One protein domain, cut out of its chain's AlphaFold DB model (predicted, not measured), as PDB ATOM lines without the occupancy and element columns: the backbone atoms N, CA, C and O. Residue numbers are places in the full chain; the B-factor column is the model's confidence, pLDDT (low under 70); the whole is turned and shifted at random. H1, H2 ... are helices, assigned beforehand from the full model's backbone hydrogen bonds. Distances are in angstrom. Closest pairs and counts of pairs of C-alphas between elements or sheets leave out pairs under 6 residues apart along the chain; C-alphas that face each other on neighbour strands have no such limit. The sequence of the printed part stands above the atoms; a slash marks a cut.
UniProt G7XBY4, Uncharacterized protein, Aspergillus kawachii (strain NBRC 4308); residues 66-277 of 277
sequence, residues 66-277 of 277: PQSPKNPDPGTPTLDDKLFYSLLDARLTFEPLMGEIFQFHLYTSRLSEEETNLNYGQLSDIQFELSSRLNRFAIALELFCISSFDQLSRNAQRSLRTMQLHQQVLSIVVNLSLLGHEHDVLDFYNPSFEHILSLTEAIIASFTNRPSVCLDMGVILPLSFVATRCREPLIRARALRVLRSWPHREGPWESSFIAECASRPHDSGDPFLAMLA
ATOM      1  N   PRO A  66     143.875 210.508 146.073       66.50
ATOM      2  CA  PRO A  66     142.763 209.666 146.471       66.50
ATOM      3  C   PRO A  66     141.489 210.506 146.476       66.50
ATOM      4  O   PRO A  66     141.390 211.510 147.183       66.50
ATOM      5  N   GLN A  67     140.521 210.138 145.642       61.47
ATOM      6  CA  GLN A  67     139.204 210.759 145.687       61.47
ATOM      7  C   GLN A  67     138.383 210.022 146.741       61.47
ATOM      8  O   GLN A  67     138.404 208.793 146.786       61.47
ATOM      9  N   SER A  68     137.638 210.767 147.565       53.28
ATOM     10  CA  SER A  68     136.545 210.176 148.345       53.28
ATOM     11  C   SER A  68     135.673 209.367 147.382       53.28
ATOM     12  O   SER A  68     135.418 209.871 146.279       53.28
ATOM     13  N   PRO A  69     135.235 208.145 147.739       50.94
ATOM     14  CA  PRO A  69     134.451 207.327 146.830       50.94
ATOM     15  C   PRO A  69     133.268 208.149 146.313       50.94
ATOM     16  O   PRO A  69     132.414 208.604 147.076       50.94
ATOM     17  N   LYS A  70     133.244 208.384 144.996       48.22
ATOM     18  CA  LYS A  70     131.998 208.723 144.310       48.22
ATOM     19  C   LYS A  70     131.072 207.527 144.522       48.22
ATOM     20  O   LYS A  70     131.572 206.406 144.616       48.22
ATOM     21  N   ASN A  71     129.763 207.779 144.639       42.72
ATOM     22  CA  ASN A  71     128.743 206.732 144.765       42.72
ATOM     23  C   ASN A  71     129.139 205.503 143.935       42.72
ATOM     24  O   ASN A  71     129.545 205.707 142.786       42.72
ATOM     25  N   PRO A  72     129.065 204.282 144.503       45.00
ATOM     26  CA  PRO A  72     129.534 203.082 143.828       45.00
ATOM     27  C   PRO A  72     128.986 203.063 142.406       45.00
ATOM     28  O   PRO A  72     127.780 203.230 142.201       45.00
ATOM     29  N   ASP A  73     129.892 202.936 141.435       43.12
ATOM     30  CA  ASP A  73     129.538 202.803 140.027       43.12
ATOM     31  C   ASP A  73     128.458 201.712 139.934       43.12
ATOM     32  O   ASP A  73     128.647 200.657 140.549       43.12
ATOM     33  N   PRO A  74     127.332 201.905 139.223       44.88
ATOM     34  CA  PRO A  74     126.216 200.954 139.239       44.88
ATOM     35  C   PRO A  74     126.588 199.522 138.798       44.88
ATOM     36  O   PRO A  74     125.800 198.601 139.000       44.88
ATOM     37  N   GLY A  75     127.783 199.321 138.223       43.34
ATOM     38  CA  GLY A  75     128.356 198.015 137.887       43.34
ATOM     39  C   GLY A  75     129.303 197.399 138.928       43.34
ATOM     40  O   GLY A  75     129.690 196.247 138.752       43.34
ATOM     41  N   THR A  76     129.681 198.108 140.001       44.34
ATOM     42  CA  THR A  76     130.576 197.573 141.042       44.34
ATOM     43  C   THR A  76     129.740 197.010 142.192       44.34
ATOM     44  O   THR A  76     129.075 197.771 142.898       44.34
ATOM     45  N   PRO A  77     129.725 195.685 142.410       49.34
ATOM     46  CA  PRO A  77     128.916 195.089 143.461       49.34
ATOM     47  C   PRO A  77     129.323 195.622 144.847       49.34
ATOM     48  O   PRO A  77     130.410 195.327 145.329       49.34
ATOM     49  N   THR A  78     128.419 196.326 145.539       53.06
ATOM     50  CA  THR A  78     128.572 196.684 146.963       53.06
ATOM     51  C   THR A  78     128.780 195.415 147.787       53.06
ATOM     52  O   THR A  78     127.986 194.479 147.690       53.06
ATOM     53  N   LEU A  79     129.862 195.352 148.565       56.88
ATOM     54  CA  LEU A  79     130.294 194.183 149.353       56.88
ATOM     55  C   LEU A  79     129.377 193.855 150.549       56.88
ATOM     56  O   LEU A  79     129.735 193.025 151.379       56.88
ATOM     57  N   ASP A  80     128.210 194.489 150.644       53.00
ATOM     58  CA  ASP A  80     127.444 194.607 151.885       53.00
ATOM     59  C   ASP A  80     126.681 193.362 152.348       53.00
ATOM     60  O   ASP A  80     126.041 193.475 153.373       53.00
ATOM     61  N   ASP A  81     126.785 192.192 151.697       56.19
ATOM     62  CA  ASP A  81     126.282 190.901 152.238       56.19
ATOM     63  C   ASP A  81     126.686 189.692 151.348       56.19
ATOM     64  O   ASP A  81     125.854 188.882 150.929       56.19
ATOM     65  N   LYS A  82     127.960 189.579 150.929       62.09
ATOM     66  CA  LYS A  82     128.332 188.707 149.790       62.09
ATOM     67  C   LYS A  82     129.206 187.504 150.138       62.09
ATOM     68  O   LYS A  82     130.366 187.636 150.504       62.09
ATOM     69  N   LEU A  83     128.645 186.320 149.895       77.50
ATOM     70  CA  LEU A  83     129.383 185.108 149.537       77.50
ATOM     71  C   LEU A  83     129.905 185.254 148.100       77.50
ATOM     72  O   LEU A  83     129.217 185.825 147.250       77.50
ATOM     73  N   PHE A  84     131.083 184.705 147.802       88.44
ATOM     74  CA  PHE A  84     131.476 184.478 146.410       88.44
ATOM     75  C   PHE A  84     130.834 183.190 145.898       88.44
ATOM     76  O   PHE A  84     130.811 182.183 146.606       88.44
ATOM     77  N   TYR A  85     130.322 183.219 144.668       85.69
ATOM     78  CA  TYR A  85     129.717 182.054 144.014       85.69
ATOM     79  C   TYR A  85     130.644 181.448 142.959       85.69
ATOM     80  O   TYR A  85     130.486 180.290 142.574       85.69
ATOM     81  N   SER A  86     131.643 182.208 142.515       88.75
ATOM     82  CA  SER A  86     132.682 181.745 141.613       88.75
ATOM     83  C   SER A  86     134.039 182.379 141.926       88.75
ATOM     84  O   SER A  86     134.145 183.433 142.555       88.75
ATOM     85  N   LEU A  87     135.104 181.747 141.421       88.19
ATOM     86  CA  LEU A  87     136.452 182.318 141.460       88.19
ATOM     87  C   LEU A  87     136.534 183.651 140.697       88.19
ATOM     88  O   LEU A  87     137.310 184.526 141.076       88.19
ATOM     89  N   LEU A  88     135.750 183.792 139.622       84.44
ATOM     90  CA  LEU A  88     135.709 185.016 138.829       84.44
ATOM     91  C   LEU A  88     135.136 186.173 139.654       84.44
ATOM     92  O   LEU A  88     135.729 187.246 139.662       84.44
ATOM     93  N   ASP A  89     134.068 185.934 140.420       84.56
ATOM     94  CA  ASP A  89     133.466 186.953 141.293       84.56
ATOM     95  C   ASP A  89     134.470 187.464 142.331       84.56
ATOM     96  O   ASP A  89     134.604 188.673 142.541       84.56
ATOM     97  N   ALA A  90     135.218 186.543 142.948       89.75
ATOM     98  CA  ALA A  90     136.273 186.888 143.896       89.75
ATOM     99  C   ALA A  90     137.366 187.735 143.226       89.75
ATOM    100  O   ALA A  90     137.773 188.763 143.766       89.75
ATOM    101  N   ARG A  91     137.799 187.352 142.017       86.44
ATOM    102  CA  ARG A  91     138.834 188.066 141.257       86.44
ATOM    103  C   ARG A  91     138.405 189.484 140.879       86.44
ATOM    104  O   ARG A  91     139.135 190.427 141.173       86.44
ATOM    105  N   LEU A  92     137.220 189.629 140.287       81.06
ATOM    106  CA  LEU A  92     136.677 190.922 139.857       81.06
ATOM    107  C   LEU A  92     136.424 191.870 141.036       81.06
ATOM    108  O   LEU A  92     136.485 193.083 140.874       81.06
ATOM    109  N   THR A  93     136.180 191.325 142.231       85.00
ATOM    110  CA  THR A  93     136.065 192.117 143.461       85.00
ATOM    111  C   THR A  93     137.435 192.541 143.998       85.00
ATOM    112  O   THR A  93     137.595 193.656 144.495       85.00
ATOM    113  N   PHE A  94     138.433 191.658 143.916       88.19
ATOM    114  CA  PHE A  94     139.741 191.874 144.529       88.19
ATOM    115  C   PHE A  94     140.637 192.831 143.745       88.19
ATOM    116  O   PHE A  94     141.313 193.665 144.344       88.19
ATOM    117  N   GLU A  95     140.655 192.714 142.416       83.62
ATOM    118  CA  GLU A  95     141.568 193.478 141.564       83.62
ATOM    119  C   GLU A  95     141.398 195.005 141.728       83.62
ATOM    120  O   GLU A  95     142.387 195.668 142.053       83.62
ATOM    121  N   PRO A  96     140.191 195.601 141.617       81.19
ATOM    122  CA  PRO A  96     140.029 197.045 141.802       81.19
ATOM    123  C   PRO A  96     140.437 197.506 143.204       81.19
ATOM    124  O   PRO A  96     141.160 198.492 143.343       81.19
ATOM    125  N   LEU A  97     140.045 196.748 144.236       87.69
ATOM    126  CA  LEU A  97     140.377 197.055 145.627       87.69
ATOM    127  C   LEU A  97     141.892 197.071 145.857       87.69
ATOM    128  O   LEU A  97     142.411 197.962 146.526       87.69
ATOM    129  N   MET A  98     142.610 196.110 145.278       87.31
ATOM    130  CA  MET A  98     144.064 196.092 145.327       87.31
ATOM    131  C   MET A  98     144.668 197.341 144.672       87.31
ATOM    132  O   MET A  98     145.560 197.963 145.252       87.31
ATOM    133  N   GLY A  99     144.179 197.720 143.488       82.19
ATOM    134  CA  GLY A  99     144.624 198.929 142.796       82.19
ATOM    135  C   GLY A  99     144.427 200.188 143.646       82.19
ATOM    136  O   GLY A  99     145.353 200.981 143.798       82.19
ATOM    137  N   GLU A 100     143.257 200.345 144.266       86.88
ATOM    138  CA  GLU A 100     142.960 201.475 145.155       86.88
ATOM    139  C   GLU A 100     143.903 201.539 146.365       86.88
ATOM    140  O   GLU A 100     144.402 202.612 146.706       86.88
ATOM    141  N   ILE A 101     144.209 200.391 146.979       90.06
ATOM    142  CA  ILE A 101     145.139 200.310 148.111       90.06
ATOM    143  C   ILE A 101     146.555 200.717 147.701       90.06
ATOM    144  O   ILE A 101     147.198 201.491 148.413       90.06
ATOM    145  N   PHE A 102     147.048 200.242 146.555       85.94
ATOM    146  CA  PHE A 102     148.373 200.640 146.074       85.94
ATOM    147  C   PHE A 102     148.436 202.119 145.710       85.94
ATOM    148  O   PHE A 102     149.414 202.773 146.058       85.94
ATOM    149  N   GLN A 103     147.398 202.669 145.074       85.12
ATOM    150  CA  GLN A 103     147.316 204.110 144.810       85.12
ATOM    151  C   GLN A 103     147.365 204.912 146.111       85.12
ATOM    152  O   GLN A 103     148.131 205.868 146.217       85.12
ATOM    153  N   PHE A 104     146.600 204.494 147.123       88.62
ATOM    154  CA  PHE A 104     146.597 205.139 148.430       88.62
ATOM    155  C   PHE A 104     147.970 205.073 149.111       88.62
ATOM    156  O   PHE A 104     148.468 206.089 149.597       88.62
ATOM    157  N   HIS A 105     148.624 203.911 149.091       87.38
ATOM    158  CA  HIS A 105     149.969 203.736 149.639       87.38
ATOM    159  C   HIS A 105     151.020 204.587 148.901       87.38
ATOM    160  O   HIS A 105     151.798 205.306 149.525       87.38
ATOM    161  N   LEU A 106     151.007 204.579 147.565       83.81
ATOM    162  CA  LEU A 106     151.911 205.391 146.745       83.81
ATOM    163  C   LEU A 106     151.690 206.891 146.955       83.81
ATOM    164  O   LEU A 106     152.653 207.651 146.941       83.81
ATOM    165  N   TYR A 107     150.446 207.323 147.148       86.56
ATOM    166  CA  TYR A 107     150.134 208.717 147.438       86.56
ATOM    167  C   TYR A 107     150.650 209.128 148.819       86.56
ATOM    168  O   TYR A 107     151.423 210.075 148.925       86.56
ATOM    169  N   THR A 108     150.275 208.382 149.861       88.12
ATOM    170  CA  THR A 108     150.638 208.685 151.258       88.12
ATOM    171  C   THR A 108     152.144 208.651 151.495       88.12
ATOM    172  O   THR A 108     152.676 209.535 152.152       88.12
ATOM    173  N   SER A 109     152.861 207.718 150.869       84.12
ATOM    174  CA  SER A 109     154.326 207.633 150.963       84.12
ATOM    175  C   SER A 109     155.098 208.827 150.387       84.12
ATOM    176  O   SER A 109     156.292 208.965 150.649       84.12
ATOM    177  N   ARG A 110     154.448 209.661 149.563       85.06
ATOM    178  CA  ARG A 110     155.042 210.866 148.966       85.06
ATOM    179  C   ARG A 110     154.716 212.135 149.741       85.06
ATOM    180  O   ARG A 110     155.266 213.181 149.407       85.06
ATOM    181  N   LEU A 111     153.813 212.055 150.716       86.81
ATOM    182  CA  LEU A 111     153.462 213.191 151.551       86.81
ATOM    183  C   LEU A 111     154.552 213.424 152.592       86.81
ATOM    184  O   LEU A 111     155.110 212.489 153.165       86.81
ATOM    185  N   SER A 112     154.818 214.692 152.873       87.94
ATOM    186  CA  SER A 112     155.527 215.085 154.084       87.94
ATOM    187  C   SER A 112     154.668 214.846 155.332       87.94
ATOM    188  O   SER A 112     153.445 214.682 155.268       87.94
ATOM    189  N   GLU A 113     155.306 214.862 156.500       86.75
ATOM    190  CA  GLU A 113     154.611 214.747 157.784       86.75
ATOM    191  C   GLU A 113     153.609 215.900 157.993       86.75
ATOM    192  O   GLU A 113     152.494 215.686 158.463       86.75
ATOM    193  N   GLU A 114     153.957 217.117 157.558       87.81
ATOM    194  CA  GLU A 114     153.074 218.290 157.611       87.81
ATOM    195  C   GLU A 114     151.829 218.116 156.730       87.81
ATOM    196  O   GLU A 114     150.708 218.361 157.180       87.81
ATOM    197  N   GLU A 115     152.004 217.642 155.492       89.50
ATOM    198  CA  GLU A 115     150.892 217.368 154.574       89.50
ATOM    199  C   GLU A 115     150.004 216.229 155.079       89.50
ATOM    200  O   GLU A 115     148.779 216.296 154.950       89.50
ATOM    201  N   THR A 116     150.605 215.201 155.679       88.06
ATOM    202  CA  THR A 116     149.874 214.081 156.281       88.06
ATOM    203  C   THR A 116     149.019 214.568 157.444       88.06
ATOM    204  O   THR A 116     147.827 214.273 157.487       88.06
ATOM    205  N   ASN A 117     149.584 215.384 158.337       89.06
ATOM    206  CA  ASN A 117     148.867 215.956 159.475       89.06
ATOM    207  C   ASN A 117     147.732 216.893 159.039       89.06
ATOM    208  O   ASN A 117     146.637 216.836 159.602       89.06
ATOM    209  N   LEU A 118     147.952 217.718 158.009       91.50
ATOM    210  CA  LEU A 118     146.936 218.640 157.493       91.50
ATOM    211  C   LEU A 118     145.727 217.902 156.894       91.50
ATOM    212  O   LEU A 118     144.595 218.366 157.023       91.50
ATOM    213  N   ASN A 119     145.963 216.751 156.260       90.25
ATOM    214  CA  ASN A 119     144.932 215.952 155.595       90.25
ATOM    215  C   ASN A 119     144.500 214.718 156.408       90.25
ATOM    216  O   ASN A 119     143.734 213.897 155.897       90.25
ATOM    217  N   TYR A 120     144.958 214.580 157.660       90.75
ATOM    218  CA  TYR A 120     144.865 213.333 158.424       90.75
ATOM    219  C   TYR A 120     143.438 212.792 158.507       90.75
ATOM    220  O   TYR A 120     143.233 211.619 158.234       90.75
ATOM    221  N   GLY A 121     142.446 213.643 158.803       90.62
ATOM    222  CA  GLY A 121     141.046 213.212 158.907       90.62
ATOM    223  C   GLY A 121     140.522 212.562 157.621       90.62
ATOM    224  O   GLY A 121     140.010 211.447 157.649       90.62
ATOM    225  N   GLN A 122     140.738 213.211 156.472       91.25
ATOM    226  CA  GLN A 122     140.325 212.661 155.178       91.25
ATOM    227  C   GLN A 122     141.085 211.369 154.844       91.25
ATOM    228  O   GLN A 122     140.498 210.409 154.345       91.25
ATOM    229  N   LEU A 123     142.393 211.339 155.106       92.25
ATOM    230  CA  LEU A 123     143.225 210.170 154.837       92.25
ATOM    231  C   LEU A 123     142.852 208.987 155.736       92.25
ATOM    232  O   LEU A 123     142.821 207.856 155.250       92.25
ATOM    233  N   SER A 124     142.529 209.228 157.009       93.00
ATOM    234  CA  SER A 124     142.094 208.191 157.946       93.00
ATOM    235  C   SER A 124     140.736 207.611 157.567       93.00
ATOM    236  O   SER A 124     140.553 206.400 157.670       93.00
ATOM    237  N   ASP A 125     139.814 208.432 157.053       91.44
ATOM    238  CA  ASP A 125     138.520 207.952 156.553       91.44
ATOM    239  C   ASP A 125     138.708 207.012 155.352       91.44
ATOM    240  O   ASP A 125     138.103 205.940 155.279       91.44
ATOM    241  N   ILE A 126     139.610 207.370 154.430       91.31
ATOM    242  CA  ILE A 126     139.963 206.528 153.278       91.31
ATOM    243  C   ILE A 126     140.646 205.233 153.737       91.31
ATOM    244  O   ILE A 126     140.279 204.149 153.279       91.31
ATOM    245  N   GLN A 127     141.615 205.319 154.654       94.19
ATOM    246  CA  GLN A 127     142.297 204.153 155.222       94.19
ATOM    247  C   GLN A 127     141.298 203.191 155.880       94.19
ATOM    248  O   GLN A 127     141.377 201.976 155.669       94.19
ATOM    249  N   PHE A 128     140.348 203.726 156.652       92.31
ATOM    250  CA  PHE A 128     139.303 202.949 157.310       92.31
ATOM    251  C   PHE A 128     138.404 202.238 156.296       92.31
ATOM    252  O   PHE A 128     138.179 201.033 156.421       92.31
ATOM    253  N   GLU A 129     137.939 202.936 155.256       91.38
ATOM    254  CA  GLU A 129     137.084 202.336 154.226       91.38
ATOM    255  C   GLU A 129     137.810 201.228 153.449       91.38
ATOM    256  O   GLU A 129     137.267 200.135 153.262       91.38
ATOM    257  N   LEU A 130     139.064 201.463 153.045       93.31
ATOM    258  CA  LEU A 130     139.884 200.452 152.371       93.31
ATOM    259  C   LEU A 130     140.112 199.228 153.266       93.31
ATOM    260  O   LEU A 130     139.958 198.094 152.807       93.31
ATOM    261  N   SER A 131     140.405 199.445 154.552       94.38
ATOM    262  CA  SER A 131     140.556 198.368 155.541       94.38
ATOM    263  C   SER A 131     139.261 197.574 155.711       94.38
ATOM    264  O   SER A 131     139.278 196.343 155.703       94.38
ATOM    265  N   SER A 132     138.122 198.265 155.807       91.88
ATOM    266  CA  SER A 132     136.791 197.666 155.934       91.88
ATOM    267  C   SER A 132     136.435 196.801 154.722       91.88
ATOM    268  O   SER A 132     136.012 195.651 154.872       91.88
ATOM    269  N   ARG A 133     136.642 197.311 153.501       92.69
ATOM    270  CA  ARG A 133     136.416 196.557 152.255       92.69
ATOM    271  C   ARG A 133     137.335 195.347 152.144       92.69
ATOM    272  O   ARG A 133     136.866 194.271 151.779       92.69
ATOM    273  N   LEU A 134     138.613 195.495 152.497       94.81
ATOM    274  CA  LEU A 134     139.579 194.398 152.470       94.81
ATOM    275  C   LEU A 134     139.248 193.309 153.494       94.81
ATOM    276  O   LEU A 134     139.375 192.125 153.187       94.81
ATOM    277  N   ASN A 135     138.777 193.692 154.681       93.19
ATOM    278  CA  ASN A 135     138.319 192.747 155.692       93.19
ATOM    279  C   ASN A 135     137.053 191.998 155.241       93.19
ATOM    280  O   ASN A 135     136.997 190.775 155.340       93.19
ATOM    281  N   ARG A 136     136.065 192.705 154.671       91.69
ATOM    282  CA  ARG A 136     134.868 192.073 154.079       91.69
ATOM    283  C   ARG A 136     135.240 191.087 152.969       91.69
ATOM    284  O   ARG A 136     134.726 189.973 152.949       91.69
ATOM    285  N   PHE A 137     136.177 191.463 152.094       93.81
ATOM    286  CA  PHE A 137     136.718 190.569 151.069       93.81
ATOM    287  C   PHE A 137     137.362 189.317 151.680       93.81
ATOM    288  O   PHE A 137     137.086 188.212 151.219       93.81
ATOM    289  N   ALA A 138     138.186 189.471 152.722       94.25
ATOM    290  CA  ALA A 138     138.861 188.354 153.380       94.25
ATOM    291  C   ALA A 138     137.865 187.331 153.946       94.25
ATOM    292  O   ALA A 138     138.002 186.136 153.686       94.25
ATOM    293  N   ILE A 139     136.823 187.810 154.633       93.00
ATOM    294  CA  ILE A 139     135.748 186.968 155.178       93.00
ATOM    295  C   ILE A 139     135.015 186.233 154.047       93.00
ATOM    296  O   ILE A 139     134.838 185.016 154.104       93.00
ATOM    297  N   ALA A 140     134.617 186.945 152.990       93.25
ATOM    298  CA  ALA A 140     133.926 186.346 151.847       93.25
ATOM    299  C   ALA A 140     134.786 185.288 151.132       93.25
ATOM    300  O   ALA A 140     134.284 184.229 150.739       93.25
ATOM    301  N   LEU A 141     136.091 185.548 150.992       94.06
ATOM    302  CA  LEU A 141     137.050 184.632 150.381       94.06
ATOM    303  C   LEU A 141     137.240 183.376 151.233       94.06
ATOM    304  O   LEU A 141     137.271 182.274 150.688       94.06
ATOM    305  N   GLU A 142     137.341 183.526 152.553       94.06
ATOM    306  CA  GLU A 142     137.456 182.408 153.488       94.06
ATOM    307  C   GLU A 142     136.218 181.506 153.435       94.06
ATOM    308  O   GLU A 142     136.352 180.292 153.266       94.06
ATOM    309  N   LEU A 143     135.015 182.087 153.466       93.31
ATOM    310  CA  LEU A 143     133.760 181.338 153.339       93.31
ATOM    311  C   LEU A 143     133.675 180.569 152.012       93.31
ATOM    312  O   LEU A 143     133.250 179.411 151.988       93.31
ATOM    313  N   PHE A 144     134.116 181.180 150.911       93.56
ATOM    314  CA  PHE A 144     134.184 180.510 149.613       93.56
ATOM    315  C   PHE A 144     135.226 179.383 149.586       93.56
ATOM    316  O   PHE A 144     134.971 178.313 149.030       93.56
ATOM    317  N   CYS A 145     136.385 179.579 150.221       92.88
ATOM    318  CA  CYS A 145     137.398 178.533 150.345       92.88
ATOM    319  C   CYS A 145     136.849 177.328 151.118       92.88
ATOM    320  O   CYS A 145     136.960 176.203 150.640       92.88
ATOM    321  N   ILE A 146     136.201 177.549 152.263       92.88
ATOM    322  CA  ILE A 146     135.633 176.464 153.076       92.88
ATOM    323  C   ILE A 146     134.615 175.640 152.277       92.88
ATOM    324  O   ILE A 146     134.592 174.417 152.389       92.88
ATOM    325  N   SER A 147     133.778 176.288 151.462       91.56
ATOM    326  CA  SER A 147     132.706 175.602 150.734       91.56
ATOM    327  C   SER A 147     133.171 174.905 149.452       91.56
ATOM    328  O   SER A 147     132.620 173.867 149.085       91.56
ATOM    329  N   SER A 148     134.164 175.474 148.759       91.75
ATOM    330  CA  SER A 148     134.431 175.143 147.352       91.75
ATOM    331  C   SER A 148     135.851 174.642 147.069       91.75
ATOM    332  O   SER A 148     136.078 174.078 146.001       91.75
ATOM    333  N   PHE A 149     136.818 174.799 147.985       91.75
ATOM    334  CA  PHE A 149     138.248 174.600 147.686       91.75
ATOM    335  C   PHE A 149     138.583 173.220 147.101       91.75
ATOM    336  O   PHE A 149     139.256 173.139 146.072       91.75
ATOM    337  N   ASP A 150     138.084 172.138 147.700       92.94
ATOM    338  CA  ASP A 150     138.406 170.766 147.274       92.94
ATOM    339  C   ASP A 150     137.773 170.372 145.932       92.94
ATOM    340  O   ASP A 150     138.231 169.440 145.273       92.94
ATOM    341  N   GLN A 151     136.739 171.098 145.501       93.19
ATOM    342  CA  GLN A 151     136.048 170.863 144.229       93.19
ATOM    343  C   GLN A 151     136.716 171.606 143.065       93.19
ATOM    344  O   GLN A 151     136.462 171.315 141.894       93.19
ATOM    345  N   LEU A 152     137.572 172.582 143.372       92.25
ATOM    346  CA  LEU A 152     138.234 173.416 142.383       92.25
ATOM    347  C   LEU A 152     139.445 172.719 141.757       92.25
ATOM    348  O   LEU A 152     140.145 171.913 142.368       92.25
ATOM    349  N   SER A 153     139.748 173.097 140.514       92.81
ATOM    350  CA  SER A 153     140.995 172.686 139.866       92.81
ATOM    351  C   SER A 153     142.218 173.182 140.651       92.81
ATOM    352  O   SER A 153     142.164 174.217 141.316       92.81
ATOM    353  N   ARG A 154     143.372 172.520 140.498       90.94
ATOM    354  CA  ARG A 154     144.631 172.977 141.124       90.94
ATOM    355  C   ARG A 154     144.978 174.423 140.758       90.94
ATOM    356  O   ARG A 154     145.518 175.148 141.581       90.94
ATOM    357  N   ASN A 155     144.663 174.855 139.535       88.62
ATOM    358  CA  ASN A 155     144.876 176.240 139.107       88.62
ATOM    359  C   ASN A 155     144.010 177.204 139.917       88.62
ATOM    360  O   ASN A 155     144.531 178.176 140.447       88.62
ATOM    361  N   ALA A 156     142.724 176.889 140.065       90.31
ATOM    362  CA  ALA A 156     141.790 177.693 140.841       90.31
ATOM    363  C   ALA A 156     142.154 177.728 142.336       90.31
ATOM    364  O   ALA A 156     142.155 178.798 142.937       90.31
ATOM    365  N   GLN A 157     142.565 176.597 142.917       93.62
ATOM    366  CA  GLN A 157     143.085 176.545 144.289       93.62
ATOM    367  C   GLN A 157     144.321 177.439 144.477       93.62
ATOM    368  O   GLN A 157     144.438 178.130 145.488       93.62
ATOM    369  N   ARG A 158     145.238 177.455 143.498       92.38
ATOM    370  CA  ARG A 158     146.396 178.361 143.513       92.38
ATOM    371  C   ARG A 158     145.967 179.817 143.448       92.38
ATOM    372  O   ARG A 158     146.445 180.595 144.258       92.38
ATOM    373  N   SER A 159     145.046 180.169 142.551       91.12
ATOM    374  CA  SER A 159     144.513 181.532 142.458       91.12
ATOM    375  C   SER A 159     143.902 182.002 143.780       91.12
ATOM    376  O   SER A 159     144.196 183.114 144.204       91.12
ATOM    377  N   LEU A 160     143.136 181.151 144.474       93.62
ATOM    378  CA  LEU A 160     142.595 181.473 145.800       93.62
ATOM    379  C   LEU A 160     143.694 181.719 146.836       93.62
ATOM    380  O   LEU A 160     143.674 182.742 147.516       93.62
ATOM    381  N   ARG A 161     144.688 180.827 146.919       94.88
ATOM    382  CA  ARG A 161     145.826 181.007 147.834       94.88
ATOM    383  C   ARG A 161     146.620 182.270 147.523       94.88
ATOM    384  O   ARG A 161     147.059 182.951 148.441       94.88
ATOM    385  N   THR A 162     146.775 182.611 146.248       94.00
ATOM    386  CA  THR A 162     147.413 183.862 145.841       94.00
ATOM    387  C   THR A 162     146.580 185.077 146.261       94.00
ATOM    388  O   THR A 162     147.145 186.035 146.776       94.00
ATOM    389  N   MET A 163     145.248 185.049 146.138       94.12
ATOM    390  CA  MET A 163     144.395 186.130 146.658       94.12
ATOM    391  C   MET A 163     144.516 186.275 148.182       94.12
ATOM    392  O   MET A 163     144.647 187.393 148.666       94.12
ATOM    393  N   GLN A 164     144.544 185.164 148.932       95.25
ATOM    394  CA  GLN A 164     144.775 185.176 150.386       95.25
ATOM    395  C   GLN A 164     146.134 185.795 150.737       95.25
ATOM    396  O   GLN A 164     146.228 186.646 151.618       95.25
ATOM    397  N   LEU A 165     147.181 185.405 150.005       96.38
ATOM    398  CA  LEU A 165     148.533 185.929 150.169       96.38
ATOM    399  C   LEU A 165     148.578 187.450 149.975       96.38
ATOM    400  O   LEU A 165     149.123 188.174 150.807       96.38
ATOM    401  N   HIS A 166     147.985 187.939 148.886       94.38
ATOM    402  CA  HIS A 166     147.922 189.371 148.600       94.38
ATOM    403  C   HIS A 166     147.053 190.124 149.603       94.38
ATOM    404  O   HIS A 166     147.432 191.210 150.025       94.38
ATOM    405  N   GLN A 167     145.925 189.557 150.032       95.56
ATOM    406  CA  GLN A 167     145.056 190.177 151.033       95.56
ATOM    407  C   GLN A 167     145.817 190.450 152.338       95.56
ATOM    408  O   GLN A 167     145.684 191.539 152.895       95.56
ATOM    409  N   GLN A 168     146.660 189.516 152.791       95.44
ATOM    410  CA  GLN A 168     147.479 189.719 153.987       95.44
ATOM    411  C   GLN A 168     148.493 190.848 153.815       95.44
ATOM    412  O   GLN A 168     148.603 191.707 154.686       95.44
ATOM    413  N   VAL A 169     149.199 190.883 152.682       94.75
ATOM    414  CA  VAL A 169     150.148 191.965 152.374       94.75
ATOM    415  C   VAL A 169     149.436 193.313 152.354       94.75
ATOM    416  O   VAL A 169     149.871 194.246 153.022       94.75
ATOM    417  N   LEU A 170     148.309 193.405 151.647       94.44
ATOM    418  CA  LEU A 170     147.522 194.632 151.545       94.44
ATOM    419  C   LEU A 170     146.994 195.098 152.901       94.44
ATOM    420  O   LEU A 170     146.955 196.297 153.152       94.44
ATOM    421  N   SER A 171     146.633 194.173 153.793       95.50
ATOM    422  CA  SER A 171     146.193 194.521 155.146       95.50
ATOM    423  C   SER A 171     147.309 195.211 155.928       95.50
ATOM    424  O   SER A 171     147.065 196.222 156.582       95.50
ATOM    425  N   ILE A 172     148.548 194.723 155.813       94.06
ATOM    426  CA  ILE A 172     149.711 195.373 156.429       94.06
ATOM    427  C   ILE A 172     149.963 196.731 155.764       94.06
ATOM    428  O   ILE A 172     150.109 197.730 156.459       94.06
ATOM    429  N   VAL A 173     149.965 196.789 154.428       91.75
ATOM    430  CA  VAL A 173     150.205 198.026 153.666       91.75
ATOM    431  C   VAL A 173     149.223 199.129 154.066       91.75
ATOM    432  O   VAL A 173     149.671 200.208 154.438       91.75
ATOM    433  N   VAL A 174     147.910 198.862 154.057       93.12
ATOM    434  CA  VAL A 174     146.891 199.866 154.417       93.12
ATOM    435  C   VAL A 174     147.068 200.346 155.851       93.12
ATOM    436  O   VAL A 174     147.022 201.552 156.087       93.12
ATOM    437  N   ASN A 175     147.301 199.435 156.800       91.31
ATOM    438  CA  ASN A 175     147.483 199.795 158.208       91.31
ATOM    439  C   ASN A 175     148.709 200.691 158.424       91.31
ATOM    440  O   ASN A 175     148.680 201.577 159.275       91.31
ATOM    441  N   LEU A 176     149.765 200.495 157.633       88.94
ATOM    442  CA  LEU A 176     150.995 201.276 157.730       88.94
ATOM    443  C   LEU A 176     150.956 202.601 156.953       88.94
ATOM    444  O   LEU A 176     151.802 203.443 157.212       88.94
ATOM    445  N   SER A 177     150.017 202.821 156.027       87.62
ATOM    446  CA  SER A 177     150.040 203.988 155.120       87.62
ATOM    447  C   SER A 177     150.047 205.364 155.802       87.62
ATOM    448  O   SER A 177     150.517 206.318 155.194       87.62
ATOM    449  N   LEU A 178     149.518 205.489 157.026       88.12
ATOM    450  CA  LEU A 178     149.482 206.758 157.783       88.12
ATOM    451  C   LEU A 178     150.365 206.755 159.031       88.12
ATOM    452  O   LEU A 178     150.449 207.758 159.736       88.12
ATOM    453  N   LEU A 179     151.008 205.626 159.313       80.00
ATOM    454  CA  LEU A 179     152.034 205.548 160.335       80.00
ATOM    455  C   LEU A 179     153.315 205.994 159.635       80.00
ATOM    456  O   LEU A 179     153.654 205.447 158.589       80.00
ATOM    457  N   GLY A 180     153.971 207.039 160.142       66.44
ATOM    458  CA  GLY A 180     155.194 207.576 159.541       66.44
ATOM    459  C   GLY A 180     156.321 206.536 159.454       66.44
ATOM    460  O   GLY A 180     156.123 205.333 159.602       66.44
ATOM    461  N   HIS A 181     157.564 206.976 159.268       64.62
ATOM    462  CA  HIS A 181     158.724 206.070 159.206       64.62
ATOM    463  C   HIS A 181     159.093 205.416 160.563       64.62
ATOM    464  O   HIS A 181     160.261 205.157 160.843       64.62
ATOM    465  N   GLU A 182     158.119 205.131 161.429       62.91
ATOM    466  CA  GLU A 182     158.311 204.396 162.673       62.91
ATOM    467  C   GLU A 182     158.499 202.904 162.379       62.91
ATOM    468  O   GLU A 182     157.567 202.107 162.258       62.91
ATOM    469  N   HIS A 183     159.766 202.522 162.248       66.81
ATOM    470  CA  HIS A 183     160.168 201.183 161.839       66.81
ATOM    471  C   HIS A 183     159.858 200.085 162.870       66.81
ATOM    472  O   HIS A 183     159.913 198.907 162.516       66.81
ATOM    473  N   ASP A 184     159.575 200.417 164.132       80.19
ATOM    474  CA  ASP A 184     159.365 199.432 165.209       80.19
ATOM    475  C   ASP A 184     158.002 198.733 165.102       80.19
ATOM    476  O   ASP A 184     157.860 197.571 165.481       80.19
ATOM    477  N   VAL A 185     157.004 199.387 164.495       85.94
ATOM    478  CA  VAL A 185     155.660 198.808 164.319       85.94
ATOM    479  C   VAL A 185     155.690 197.563 163.418       85.94
ATOM    480  O   VAL A 185     154.868 196.657 163.562       85.94
ATOM    481  N   LEU A 186     156.670 197.473 162.514       85.69
ATOM    482  CA  LEU A 186     156.847 196.326 161.618       85.69
ATOM    483  C   LEU A 186     157.156 195.024 162.364       85.69
ATOM    484  O   LEU A 186     156.803 193.952 161.869       85.69
ATOM    485  N   ASP A 187     157.745 195.098 163.559       90.00
ATOM    486  CA  ASP A 187     158.102 193.909 164.335       90.00
ATOM    487  C   ASP A 187     156.853 193.172 164.854       90.00
ATOM    488  O   ASP A 187     156.860 191.943 164.973       90.00
ATOM    489  N   PHE A 188     155.731 193.881 165.056       92.44
ATOM    490  CA  PHE A 188     154.440 193.263 165.394       92.44
ATOM    491  C   PHE A 188     153.889 192.379 164.267       92.44
ATOM    492  O   PHE A 188     153.089 191.478 164.524       92.44
ATOM    493  N   TYR A 189     154.341 192.590 163.028       94.06
ATOM    494  CA  TYR A 189     153.921 191.816 161.861       94.06
ATOM    495  C   TYR A 189     154.829 190.615 161.562       94.06
ATOM    496  O   TYR A 189     154.565 189.897 160.598       94.06
ATOM    497  N   ASN A 190     155.841 190.319 162.389       94.94
ATOM    498  CA  ASN A 190     156.701 189.139 162.214       94.94
ATOM    499  C   ASN A 190     155.925 187.811 162.064       94.94
ATOM    500  O   ASN A 190     156.232 187.059 161.135       94.94
ATOM    501  N   PRO A 191     154.875 187.521 162.864       96.75
ATOM    502  CA  PRO A 191     154.047 186.333 162.645       96.75
ATOM    503  C   PRO A 191     153.349 186.329 161.277       96.75
ATOM    504  O   PRO A 191     153.275 185.290 160.619       96.75
ATOM    505  N   SER A 192     152.875 187.493 160.821       96.06
ATOM    506  CA  SER A 192     152.252 187.646 159.504       96.06
ATOM    507  C   SER A 192     153.264 187.435 158.379       96.06
ATOM    508  O   SER A 192     152.954 186.753 157.407       96.06
ATOM    509  N   PHE A 193     154.495 187.940 158.517       96.69
ATOM    510  CA  PHE A 193     155.565 187.692 157.550       96.69
ATOM    511  C   PHE A 193     155.911 186.203 157.435       96.69
ATOM    512  O   PHE A 193     156.015 185.686 156.323       96.69
ATOM    513  N   GLU A 194     156.021 185.481 158.553       97.56
ATOM    514  CA  GLU A 194     156.252 184.029 158.537       97.56
ATOM    515  C   GLU A 194     155.109 183.261 157.862       97.56
ATOM    516  O   GLU A 194     155.339 182.296 157.118       97.56
ATOM    517  N   HIS A 195     153.869 183.700 158.085       97.25
ATOM    518  CA  HIS A 195     152.705 183.121 157.427       97.25
ATOM    519  C   HIS A 195     152.728 183.373 155.912       97.25
ATOM    520  O   HIS A 195     152.579 182.424 155.141       97.25
ATOM    521  N   ILE A 196     152.993 184.611 155.480       97.62
ATOM    522  CA  ILE A 196     153.137 184.999 154.065       97.62
ATOM    523  C   ILE A 196     154.203 184.133 153.377       97.62
ATOM    524  O   ILE A 196     153.971 183.614 152.280       97.62
ATOM    525  N   LEU A 197     155.355 183.912 154.024       97.81
ATOM    526  CA  LEU A 197     156.420 183.059 153.486       97.81
ATOM    527  C   LEU A 197     155.994 181.598 153.364       97.81
ATOM    528  O   LEU A 197     156.215 180.975 152.326       97.81
ATOM    529  N   SER A 198     155.343 181.060 154.391       97.88
ATOM    530  CA  SER A 198     154.889 179.667 154.393       97.88
ATOM    531  C   SER A 198     153.811 179.418 153.333       97.88
ATOM    532  O   SER A 198     153.860 178.418 152.614       97.88
ATOM    533  N   LEU A 199     152.871 180.356 153.169       96.62
ATOM    534  CA  LEU A 199     151.854 180.302 152.120       96.62
ATOM    535  C   LEU A 199     152.479 180.418 150.725       96.62
ATOM    536  O   LEU A 199     152.116 179.666 149.820       96.62
ATOM    537  N   THR A 200     153.464 181.302 150.560       96.38
ATOM    538  CA  THR A 200     154.203 181.448 149.302       96.38
ATOM    539  C   THR A 200     154.927 180.162 148.912       96.38
ATOM    540  O   THR A 200     154.799 179.698 147.778       96.38
ATOM    541  N   GLU A 201     155.663 179.552 149.838       96.00
ATOM    542  CA  GLU A 201     156.356 178.284 149.600       96.00
ATOM    543  C   GLU A 201     155.367 177.171 149.228       96.00
ATOM    544  O   GLU A 201     155.621 176.409 148.294       96.00
ATOM    545  N   ALA A 202     154.201 177.115 149.884       95.12
ATOM    546  CA  ALA A 202     153.140 176.166 149.548       95.12
ATOM    547  C   ALA A 202     152.556 176.403 148.142       95.12
ATOM    548  O   ALA A 202     152.287 175.443 147.410       95.12
ATOM    549  N   ILE A 203     152.380 177.665 147.733       94.06
ATOM    550  CA  ILE A 203     151.966 178.023 146.370       94.06
ATOM    551  C   ILE A 203     153.036 177.571 145.372       94.06
ATOM    552  O   ILE A 203     152.709 176.840 144.439       94.06
ATOM    553  N   ILE A 204     154.307 177.911 145.592       92.88
ATOM    554  CA  ILE A 204     155.434 177.517 144.730       92.88
ATOM    555  C   ILE A 204     155.528 175.990 144.596       92.88
ATOM    556  O   ILE A 204     155.659 175.471 143.484       92.88
ATOM    557  N   ALA A 205     155.414 175.257 145.705       92.25
ATOM    558  CA  ALA A 205     155.482 173.797 145.729       92.25
ATOM    559  C   ALA A 205     154.321 173.127 144.975       92.25
ATOM    560  O   ALA A 205     154.463 172.008 144.486       92.25
ATOM    561  N   SER A 206     153.180 173.808 144.836       91.12
ATOM    562  CA  SER A 206     152.023 173.283 144.102       91.12
ATOM    563  C   SER A 206     152.178 173.323 142.572       91.12
ATOM    564  O   SER A 206     151.365 172.733 141.852       91.12
ATOM    565  N   PHE A 207     153.210 173.992 142.039       87.06
ATOM    566  CA  PHE A 207     153.521 173.975 140.608       87.06
ATOM    567  C   PHE A 207     154.242 172.687 140.209       87.06
ATOM    568  O   PHE A 207     155.414 172.495 140.518       87.06
ATOM    569  N   THR A 208     153.555 171.835 139.443       82.06
ATOM    570  CA  THR A 208     154.158 170.652 138.808       82.06
ATOM    571  C   THR A 208     155.122 171.040 137.687       82.06
ATOM    572  O   THR A 208     156.214 170.495 137.598       82.06
ATOM    573  N   ASN A 209     154.737 172.032 136.880       80.00
ATOM    574  CA  ASN A 209     155.579 172.698 135.892       80.00
ATOM    575  C   ASN A 209     155.634 174.180 136.255       80.00
ATOM    576  O   ASN A 209     154.583 174.804 136.413       80.00
ATOM    577  N   ARG A 210     156.839 174.737 136.417       77.69
ATOM    578  CA  ARG A 210     157.046 176.139 136.807       77.69
ATOM    579  C   ARG A 210     157.066 177.016 135.550       77.69
ATOM    580  O   ARG A 210     158.048 176.950 134.815       77.69
ATOM    581  N   PRO A 211     156.034 177.834 135.284       69.62
ATOM    582  CA  PRO A 211     155.884 178.469 133.983       69.62
ATOM    583  C   PRO A 211     156.865 179.581 133.576       69.62
ATOM    584  O   PRO A 211     156.616 180.141 132.539       69.62
ATOM    585  N   SER A 212     157.980 179.933 134.211       70.88
ATOM    586  CA  SER A 212     158.870 181.078 133.848       70.88
ATOM    587  C   SER A 212     158.245 182.493 133.769       70.88
ATOM    588  O   SER A 212     158.898 183.440 134.197       70.88
ATOM    589  N   VAL A 213     157.015 182.669 133.274       67.12
ATOM    590  CA  VAL A 213     156.291 183.938 133.131       67.12
ATOM    591  C   VAL A 213     154.831 183.733 133.541       67.12
ATOM    592  O   VAL A 213     154.163 182.818 133.059       67.12
ATOM    593  N   CYS A 214     154.327 184.618 134.395       69.00
ATOM    594  CA  CYS A 214     152.923 184.757 134.752       69.00
ATOM    595  C   CYS A 214     152.457 186.178 134.404       69.00
ATOM    596  O   CYS A 214     153.169 187.154 134.655       69.00
ATOM    597  N   LEU A 215     151.276 186.287 133.793       61.72
ATOM    598  CA  LEU A 215     150.629 187.573 133.505       61.72
ATOM    599  C   LEU A 215     149.680 188.007 134.624       61.72
ATOM    600  O   LEU A 215     149.283 189.163 134.665       61.72
ATOM    601  N   ASP A 216     149.334 187.087 135.521       67.38
ATOM    602  CA  ASP A 216     148.532 187.362 136.703       67.38
ATOM    603  C   ASP A 216     149.430 187.637 137.909       67.38
ATOM    604  O   ASP A 216     150.619 187.300 137.922       67.38
ATOM    605  N   MET A 217     148.835 188.218 138.947       74.69
ATOM    606  CA  MET A 217     149.502 188.441 140.225       74.69
ATOM    607  C   MET A 217     149.948 187.101 140.801       74.69
ATOM    608  O   MET A 217     149.153 186.164 140.882       74.69
ATOM    609  N   GLY A 218     151.221 187.003 141.171       87.25
ATOM    610  CA  GLY A 218     151.797 185.803 141.753       87.25
ATOM    611  C   GLY A 218     152.380 186.086 143.129       87.25
ATOM    612  O   GLY A 218     151.764 186.753 143.956       87.25
ATOM    613  N   VAL A 219     153.549 185.525 143.395       92.44
ATOM    614  CA  VAL A 219     154.196 185.529 144.707       92.44
ATOM    615  C   VAL A 219     155.369 186.507 144.796       92.44
ATOM    616  O   VAL A 219     155.904 186.697 145.887       92.44
ATOM    617  N   ILE A 220     155.774 187.151 143.693       91.31
ATOM    618  CA  ILE A 220     156.940 188.045 143.697       91.31
ATOM    619  C   ILE A 220     156.689 189.299 144.543       91.31
ATOM    620  O   ILE A 220     157.561 189.616 145.349       91.31
ATOM    621  N   LEU A 221     155.532 189.980 144.447       87.88
ATOM    622  CA  LEU A 221     155.278 191.145 145.321       87.88
ATOM    623  C   LEU A 221     155.234 190.768 146.802       87.88
ATOM    624  O   LEU A 221     155.917 191.418 147.585       87.88
ATOM    625  N   PRO A 222     154.465 189.750 147.235       93.31
ATOM    626  CA  PRO A 222     154.423 189.408 148.652       93.31
ATOM    627  C   PRO A 222     155.806 189.070 149.210       93.31
ATOM    628  O   PRO A 222     156.163 189.515 150.299       93.31
ATOM    629  N   LEU A 223     156.625 188.352 148.435       94.44
ATOM    630  CA  LEU A 223     158.007 188.075 148.809       94.44
ATOM    631  C   LEU A 223     158.872 189.330 148.857       94.44
ATOM    632  O   LEU A 223     159.684 189.459 149.771       94.44
ATOM    633  N   SER A 224     158.725 190.230 147.884       90.38
ATOM    634  CA  SER A 224     159.485 191.476 147.836       90.38
ATOM    635  C   SER A 224     159.137 192.365 149.029       90.38
ATOM    636  O   SER A 224     160.043 192.881 149.676       90.38
ATOM    637  N   PHE A 225     157.855 192.437 149.395       91.19
ATOM    638  CA  PHE A 225     157.365 193.129 150.581       91.19
ATOM    639  C   PHE A 225     158.005 192.588 151.860       91.19
ATOM    640  O   PHE A 225     158.558 193.359 152.641       91.19
ATOM    641  N   VAL A 226     158.008 191.264 152.067       94.75
ATOM    642  CA  VAL A 226     158.676 190.674 153.242       94.75
ATOM    643  C   VAL A 226     160.184 190.926 153.202       94.75
ATOM    644  O   VAL A 226     160.773 191.282 154.220       94.75
ATOM    645  N   ALA A 227     160.817 190.774 152.037       93.44
ATOM    646  CA  ALA A 227     162.258 190.939 151.883       93.44
ATOM    647  C   ALA A 227     162.739 192.372 152.163       93.44
ATOM    648  O   ALA A 227     163.872 192.537 152.607       93.44
ATOM    649  N   THR A 228     161.908 193.391 151.931       88.88
ATOM    650  CA  THR A 228     162.290 194.796 152.143       88.88
ATOM    651  C   THR A 228     161.747 195.404 153.428       88.88
ATOM    652  O   THR A 228     162.396 196.284 153.990       88.88
ATOM    653  N   ARG A 229     160.582 194.960 153.918       87.75
ATOM    654  CA  ARG A 229     159.943 195.538 155.112       87.75
ATOM    655  C   ARG A 229     160.230 194.772 156.400       87.75
ATOM    656  O   ARG A 229     160.188 195.376 157.467       87.75
ATOM    657  N   CYS A 230     160.521 193.473 156.345       91.38
ATOM    658  CA  CYS A 230     160.795 192.710 157.561       91.38
ATOM    659  C   CYS A 230     162.199 193.017 158.109       91.38
ATOM    660  O   CYS A 230     163.210 192.899 157.407       91.38
ATOM    661  N   ARG A 231     162.263 193.384 159.392       90.00
ATOM    662  CA  ARG A 231     163.519 193.687 160.094       90.00
ATOM    663  C   ARG A 231     164.199 192.448 160.663       90.00
ATOM    664  O   ARG A 231     165.421 192.456 160.800       90.00
ATOM    665  N   GLU A 232     163.434 191.392 160.937       93.75
ATOM    666  CA  GLU A 232     163.943 190.135 161.482       93.75
ATOM    667  C   GLU A 232     164.861 189.432 160.459       93.75
ATOM    668  O   GLU A 232     164.395 188.995 159.396       93.75
ATOM    669  N   PRO A 233     166.175 189.301 160.742       93.44
ATOM    670  CA  PRO A 233     167.146 188.824 159.760       93.44
ATOM    671  C   PRO A 233     166.838 187.434 159.201       93.44
ATOM    672  O   PRO A 233     167.084 187.185 158.018       93.44
ATOM    673  N   LEU A 234     166.296 186.528 160.022       96.62
ATOM    674  CA  LEU A 234     165.997 185.159 159.597       96.62
ATOM    675  C   LEU A 234     164.820 185.102 158.617       96.62
ATOM    676  O   LEU A 234     164.913 184.428 157.586       96.62
ATOM    677  N   ILE A 235     163.757 185.858 158.896       97.00
ATOM    678  CA  ILE A 235     162.578 185.976 158.029       97.00
ATOM    679  C   ILE A 235     162.987 186.621 156.701       97.00
ATOM    680  O   ILE A 235     162.709 186.079 155.627       97.00
ATOM    681  N   ARG A 236     163.742 187.725 156.757       95.38
ATOM    682  CA  ARG A 236     164.241 188.411 155.559       95.38
ATOM    683  C   ARG A 236     165.125 187.503 154.702       95.38
ATOM    684  O   ARG A 236     164.950 187.414 153.486       95.38
ATOM    685  N   ALA A 237     166.051 186.771 155.323       96.00
ATOM    686  CA  ALA A 237     166.910 185.821 154.622       96.00
ATOM    687  C   ALA A 237     166.115 184.661 153.999       96.00
ATOM    688  O   ALA A 237     166.465 184.183 152.916       96.00
ATOM    689  N   ARG A 238     165.038 184.198 154.649       97.50
ATOM    690  CA  ARG A 238     164.111 183.214 154.073       97.50
ATOM    691  C   ARG A 238     163.415 183.785 152.834       97.50
ATOM    692  O   ARG A 238     163.504 183.148 151.788       97.50
ATOM    693  N   ALA A 239     162.856 184.994 152.898       96.81
ATOM    694  CA  ALA A 239     162.223 185.659 151.753       96.81
ATOM    695  C   ALA A 239     163.159 185.762 150.532       96.81
ATOM    696  O   ALA A 239     162.809 185.340 149.427       96.81
ATOM    697  N   LEU A 240     164.394 186.233 150.745       95.31
ATOM    698  CA  LEU A 240     165.407 186.357 149.690       95.31
ATOM    699  C   LEU A 240     165.796 185.005 149.078       95.31
ATOM    700  O   LEU A 240     165.995 184.904 147.866       95.31
ATOM    701  N   ARG A 241     165.907 183.948 149.894       96.00
ATOM    702  CA  ARG A 241     166.168 182.591 149.387       96.00
ATOM    703  C   ARG A 241     165.021 182.093 148.517       96.00
ATOM    704  O   ARG A 241     165.290 181.531 147.455       96.00
ATOM    705  N   VAL A 242     163.775 182.319 148.934       95.56
ATOM    706  CA  VAL A 242     162.601 181.911 148.157       95.56
ATOM    707  C   VAL A 242     162.576 182.635 146.811       95.56
ATOM    708  O   VAL A 242     162.499 181.951 145.789       95.56
ATOM    709  N   LEU A 243     162.767 183.962 146.782       93.50
ATOM    710  CA  LEU A 243     162.868 184.740 145.534       93.50
ATOM    711  C   LEU A 243     163.936 184.174 144.588       93.50
ATOM    712  O   LEU A 243     163.646 183.888 143.431       93.50
ATOM    713  N   ARG A 244     165.154 183.919 145.083       93.06
ATOM    714  CA  ARG A 244     166.253 183.359 144.267       93.06
ATOM    715  C   ARG A 244     165.966 181.947 143.749       93.06
ATOM    716  O   ARG A 244     166.463 181.566 142.695       93.06
ATOM    717  N   SER A 245     165.183 181.161 144.487       90.44
ATOM    718  CA  SER A 245     164.812 179.788 144.112       90.44
ATOM    719  C   SER A 245     163.621 179.701 143.147       90.44
ATOM    720  O   SER A 245     163.291 178.612 142.655       90.44
ATOM    721  N   TRP A 246     162.977 180.837 142.873       89.19
ATOM    722  CA  TRP A 246     161.794 180.960 142.034       89.19
ATOM    723  C   TRP A 246     162.097 181.807 140.790       89.19
ATOM    724  O   TRP A 246     161.542 182.891 140.703       89.19
ATOM    725  N   PRO A 247     162.938 181.341 139.831       77.81
ATOM    726  CA  PRO A 247     163.347 182.102 138.642       77.81
ATOM    727  C   PRO A 247     162.150 182.326 137.707       77.81
ATOM    728  O   PRO A 247     161.918 181.588 136.747       77.81
ATOM    729  N   HIS A 248     161.337 183.309 138.062       80.88
ATOM    730  CA  HIS A 248     160.027 183.585 137.502       80.88
ATOM    731  C   HIS A 248     159.889 185.066 137.220       80.88
ATOM    732  O   HIS A 248     160.520 185.913 137.860       80.88
ATOM    733  N   ARG A 249     159.010 185.362 136.268       81.69
ATOM    734  CA  ARG A 249     158.593 186.715 135.944       81.69
ATOM    735  C   ARG A 249     157.105 186.894 136.175       81.69
ATOM    736  O   ARG A 249     156.311 186.068 135.733       81.69
ATOM    737  N   GLU A 250     156.746 187.987 136.828       82.38
ATOM    738  CA  GLU A 250     155.371 188.446 137.020       82.38
ATOM    739  C   GLU A 250     155.283 189.855 136.441       82.38
ATOM    740  O   GLU A 250     155.757 190.811 137.051       82.38
ATOM    741  N   GLY A 251     154.771 189.976 135.213       75.12
ATOM    742  CA  GLY A 251     154.832 191.236 134.463       75.12
ATOM    743  C   GLY A 251     156.275 191.775 134.317       75.12
ATOM    744  O   GLY A 251     157.088 191.110 133.666       75.12
ATOM    745  N   PRO A 252     156.616 192.967 134.863       70.12
ATOM    746  CA  PRO A 252     157.973 193.520 134.838       70.12
ATOM    747  C   PRO A 252     158.928 192.781 135.752       70.12
ATOM    748  O   PRO A 252     160.135 192.795 135.507       70.12
ATOM    749  N   TRP A 253     158.409 192.225 136.842       78.25
ATOM    750  CA  TRP A 253     159.261 191.824 137.933       78.25
ATOM    751  C   TRP A 253     159.870 190.482 137.656       78.25
ATOM    752  O   TRP A 253     159.185 189.506 137.360       78.25
ATOM    753  N   GLU A 254     161.179 190.451 137.800       86.19
ATOM    754  CA  GLU A 254     161.966 189.248 137.728       86.19
ATOM    755  C   GLU A 254     162.467 188.942 139.140       86.19
ATOM    756  O   GLU A 254     163.075 189.780 139.804       86.19
ATOM    757  N   SER A 255     162.156 187.741 139.610       88.00
ATOM    758  CA  SER A 255     162.434 187.276 140.970       88.00
ATOM    759  C   SER A 255     163.878 187.495 141.446       88.00
ATOM    760  O   SER A 255     164.091 187.921 142.583       88.00
ATOM    761  N   SER A 256     164.872 187.229 140.592       87.31
ATOM    762  CA  SER A 256     166.288 187.301 140.940       87.31
ATOM    763  C   SER A 256     166.775 188.746 141.012       87.31
ATOM    764  O   SER A 256     167.492 189.099 141.945       87.31
ATOM    765  N   PHE A 257     166.297 189.602 140.107       86.06
ATOM    766  CA  PHE A 257     166.513 191.042 140.131       86.06
ATOM    767  C   PHE A 257     165.920 191.668 141.395       86.06
ATOM    768  O   PHE A 257     166.602 192.420 142.087       86.06
ATOM    769  N   ILE A 258     164.687 191.300 141.751       87.69
ATOM    770  CA  ILE A 258     164.040 191.769 142.982       87.69
ATOM    771  C   ILE A 258     164.816 191.308 144.224       87.69
ATOM    772  O   ILE A 258     165.041 192.105 145.132       87.69
ATOM    773  N   ALA A 259     165.289 190.058 144.257       90.00
ATOM    774  CA  ALA A 259     166.120 189.565 145.355       90.00
ATOM    775  C   ALA A 259     167.446 190.328 145.485       90.00
ATOM    776  O   ALA A 259     167.925 190.546 146.597       90.00
ATOM    777  N   GLU A 260     168.056 190.700 144.362       88.69
ATOM    778  CA  GLU A 260     169.288 191.485 144.342       88.69
ATOM    779  C   GLU A 260     169.040 192.892 144.895       88.69
ATOM    780  O   GLU A 260     169.735 193.311 145.821       88.69
ATOM    781  N   CYS A 261     168.004 193.580 144.408       85.75
ATOM    782  CA  CYS A 261     167.612 194.903 144.897       85.75
ATOM    783  C   CYS A 261     167.308 194.893 146.400       85.75
ATOM    784  O   CYS A 261     167.889 195.686 147.135       85.75
ATOM    785  N   ALA A 262     166.480 193.953 146.866       87.06
ATOM    786  CA  ALA A 262     166.094 193.833 148.273       87.06
ATOM    787  C   ALA A 262     167.242 193.395 149.204       87.06
ATOM    788  O   ALA A 262     167.127 193.489 150.424       87.06
ATOM    789  N   SER A 263     168.348 192.878 148.659       86.81
ATOM    790  CA  SER A 263     169.518 192.493 149.460       86.81
ATOM    791  C   SER A 263     170.460 193.655 149.778       86.81
ATOM    792  O   SER A 263     171.344 193.504 150.626       86.81
ATOM    793  N   ARG A 264     170.284 194.806 149.116       83.19
ATOM    794  CA  ARG A 264     171.125 195.988 149.315       83.19
ATOM    795  C   ARG A 264     170.700 196.752 150.574       83.19
ATOM    796  O   ARG A 264     169.512 196.803 150.884       83.19
ATOM    797  N   PRO A 265     171.647 197.360 151.308       69.31
ATOM    798  CA  PRO A 265     171.303 198.331 152.338       69.31
ATOM    799  C   PRO A 265     170.606 199.529 151.676       69.31
ATOM    800  O   PRO A 265     171.068 200.033 150.653       69.31
ATOM    801  N   HIS A 266     169.464 199.943 152.222       62.78
ATOM    802  CA  HIS A 266     168.698 201.072 151.702       62.78
ATOM    803  C   HIS A 266     169.061 202.337 152.481       62.78
ATOM    804  O   HIS A 266     168.769 202.427 153.671       62.78
ATOM    805  N   ASP A 267     169.688 203.301 151.801       50.16
ATOM    806  CA  ASP A 267     170.250 204.499 152.440       50.16
ATOM    807  C   ASP A 267     169.268 205.684 152.574       50.16
ATOM    808  O   ASP A 267     169.610 206.670 153.216       50.16
ATOM    809  N   SER A 268     168.040 205.599 152.043       50.47
ATOM    810  CA  SER A 268     166.908 206.501 152.364       50.47
ATOM    811  C   SER A 268     165.678 206.168 151.504       50.47
ATOM    812  O   SER A 268     165.837 205.933 150.305       50.47
ATOM    813  N   GLY A 269     164.466 206.223 152.075       59.38
ATOM    814  CA  GLY A 269     163.181 206.015 151.376       59.38
ATOM    815  C   GLY A 269     162.560 204.626 151.594       59.38
ATOM    816  O   GLY A 269     163.217 203.733 152.122       59.38
ATOM    817  N   ASP A 270     161.286 204.437 151.218       65.81
ATOM    818  CA  ASP A 270     160.615 203.133 151.346       65.81
ATOM    819  C   ASP A 270     161.201 202.134 150.322       65.81
ATOM    820  O   ASP A 270     160.981 202.282 149.112       65.81
ATOM    821  N   PRO A 271     161.939 201.104 150.773       63.94
ATOM    822  CA  PRO A 271     162.606 200.152 149.889       63.94
ATOM    823  C   PRO A 271     161.629 199.328 149.054       63.94
ATOM    824  O   PRO A 271     161.964 198.884 147.957       63.94
ATOM    825  N   PHE A 272     160.409 199.136 149.557       66.38
ATOM    826  CA  PHE A 272     159.351 198.470 148.821       66.38
ATOM    827  C   PHE A 272     158.916 199.303 147.615       66.38
ATOM    828  O   PHE A 272     158.830 198.780 146.509       66.38
ATOM    829  N   LEU A 273     158.751 200.611 147.803       66.88
ATOM    830  CA  LEU A 273     158.362 201.535 146.740       66.88
ATOM    831  C   LEU A 273     159.473 201.789 145.730       66.88
ATOM    832  O   LEU A 273     159.189 201.940 144.545       66.88
ATOM    833  N   ALA A 274     160.732 201.781 146.168       61.53
ATOM    834  CA  ALA A 274     161.877 201.872 145.266       61.53
ATOM    835  C   ALA A 274     161.938 200.702 144.265       61.53
ATOM    836  O   ALA A 274     162.523 200.848 143.199       61.53
ATOM    837  N   MET A 275     161.327 199.553 144.581       62.78
ATOM    838  CA  MET A 275     161.176 198.438 143.635       62.78
ATOM    839  C   MET A 275     159.948 198.572 142.719       62.78
ATOM    840  O   MET A 275     159.831 197.814 141.755       62.78
ATOM    841  N   LEU A 276     159.024 199.485 143.033       56.31
ATOM    842  CA  LEU A 276     157.841 199.778 142.221       56.31
ATOM    843  C   LEU A 276     158.080 200.920 141.216       56.31
ATOM    844  O   LEU A 276     157.308 201.035 140.272       56.31
ATOM    845  N   ALA A 277     159.102 201.761 141.414       44.84
ATOM    846  CA  ALA A 277     159.436 202.911 140.561       44.84
ATOM    847  C   ALA A 277     160.367 202.543 139.393       44.84
ATOM    848  O   ALA A 277     160.166 203.123 138.298       44.84
TER     849      ALA A 277
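What this domain is: This is residues 66 to 277 of the 277 residues of an uncharacterized protein of Aspergillus kawachii (strain NBRC 4308) (UniProt G7XBY4). Long helices pack side by side in a six-helix up-and-down bundle of H1, H3, H4, H5, H6 and H7, each running against the one before it in the chain: H1, H3 and H4 make one group, and H5, H6 and H7 make another on the other side of H4. H8 packs on H6 and H7, small H9 packs on H6, short H2 turns crosswise near one end of H3, and residues 70 to 75 stick out. You have 212 printed residues with nine named helices, H1 to H9 in chain order, and no named strand; the class is all helix. The whole is compact, with a radius of gyration of the C-alphas of 17.5 A and spans of 51 by 46 by 29 A.

How they stand to each other: Begin at H3, residues 120 to 151, which has a kink of 47 degrees near residue 145. It forms a helical hairpin with H4, residues 154 to 176; their closest C-alphas, of Phe 149 and Gln 157, are 6.2 A apart. With residues 130 to 141 alone H3 touches H1, residues 87 to 108, closest at the C-alphas of Ile 101 and Leu 130, 6.8 A. H2, residues 113 to 118, is close to H3 but not clearly touching, about perpendicular at 81 degrees. Look next for H5, residues 183 to 205, which touches H4 and forms a helical hairpin with it, at a shallow tilt of 7 degrees, opposite ways; their closest C-alphas, of Leu 165 and Ile 196, are 6.1 A apart. The hub is H6, residues 220 to 229, touching five helices: H4, H5, H7 at residues 233 to 245, H8 at residues 255 to 262 and H9 at residues 271 to 274. H6 and H7 form a hairpin, closest at the C-alphas of Ala 227 and Arg 236, 4.9 A. H3 and H7 are apart. In H2, H4, H6, H7 and H8 every O i to N i+4 pair is within hydrogen-bond range, against 16 of 18 in H1, 26 of 28 in H3 and 13 of 19 in H5; H9 is too short for such a pair.

Where its parts are: Find C-alpha 120 at (144.865, 213.333, 158.424); from there H3 runs 45.6 A to C-alpha 151 at (136.048, 170.863, 144.229). H4 measures 33.4 A, H5 32.1 A and H1 31.5 A. H5 has a kink of 56 degrees near residue 190. The last helix, H9, ends at C-alpha 274, (161.877, 201.872, 145.266).

The domain as a whole: The two C-alphas farthest apart, of Glu 114 and Gln 151, are 52.1 A apart. The printed part has no cut, and the link from H5 to H6, 14 residues, is long. Look for pLDDT under 70 at residues 66 to 82, 180 to 183, 211, 213 to 216 and 265 to 277.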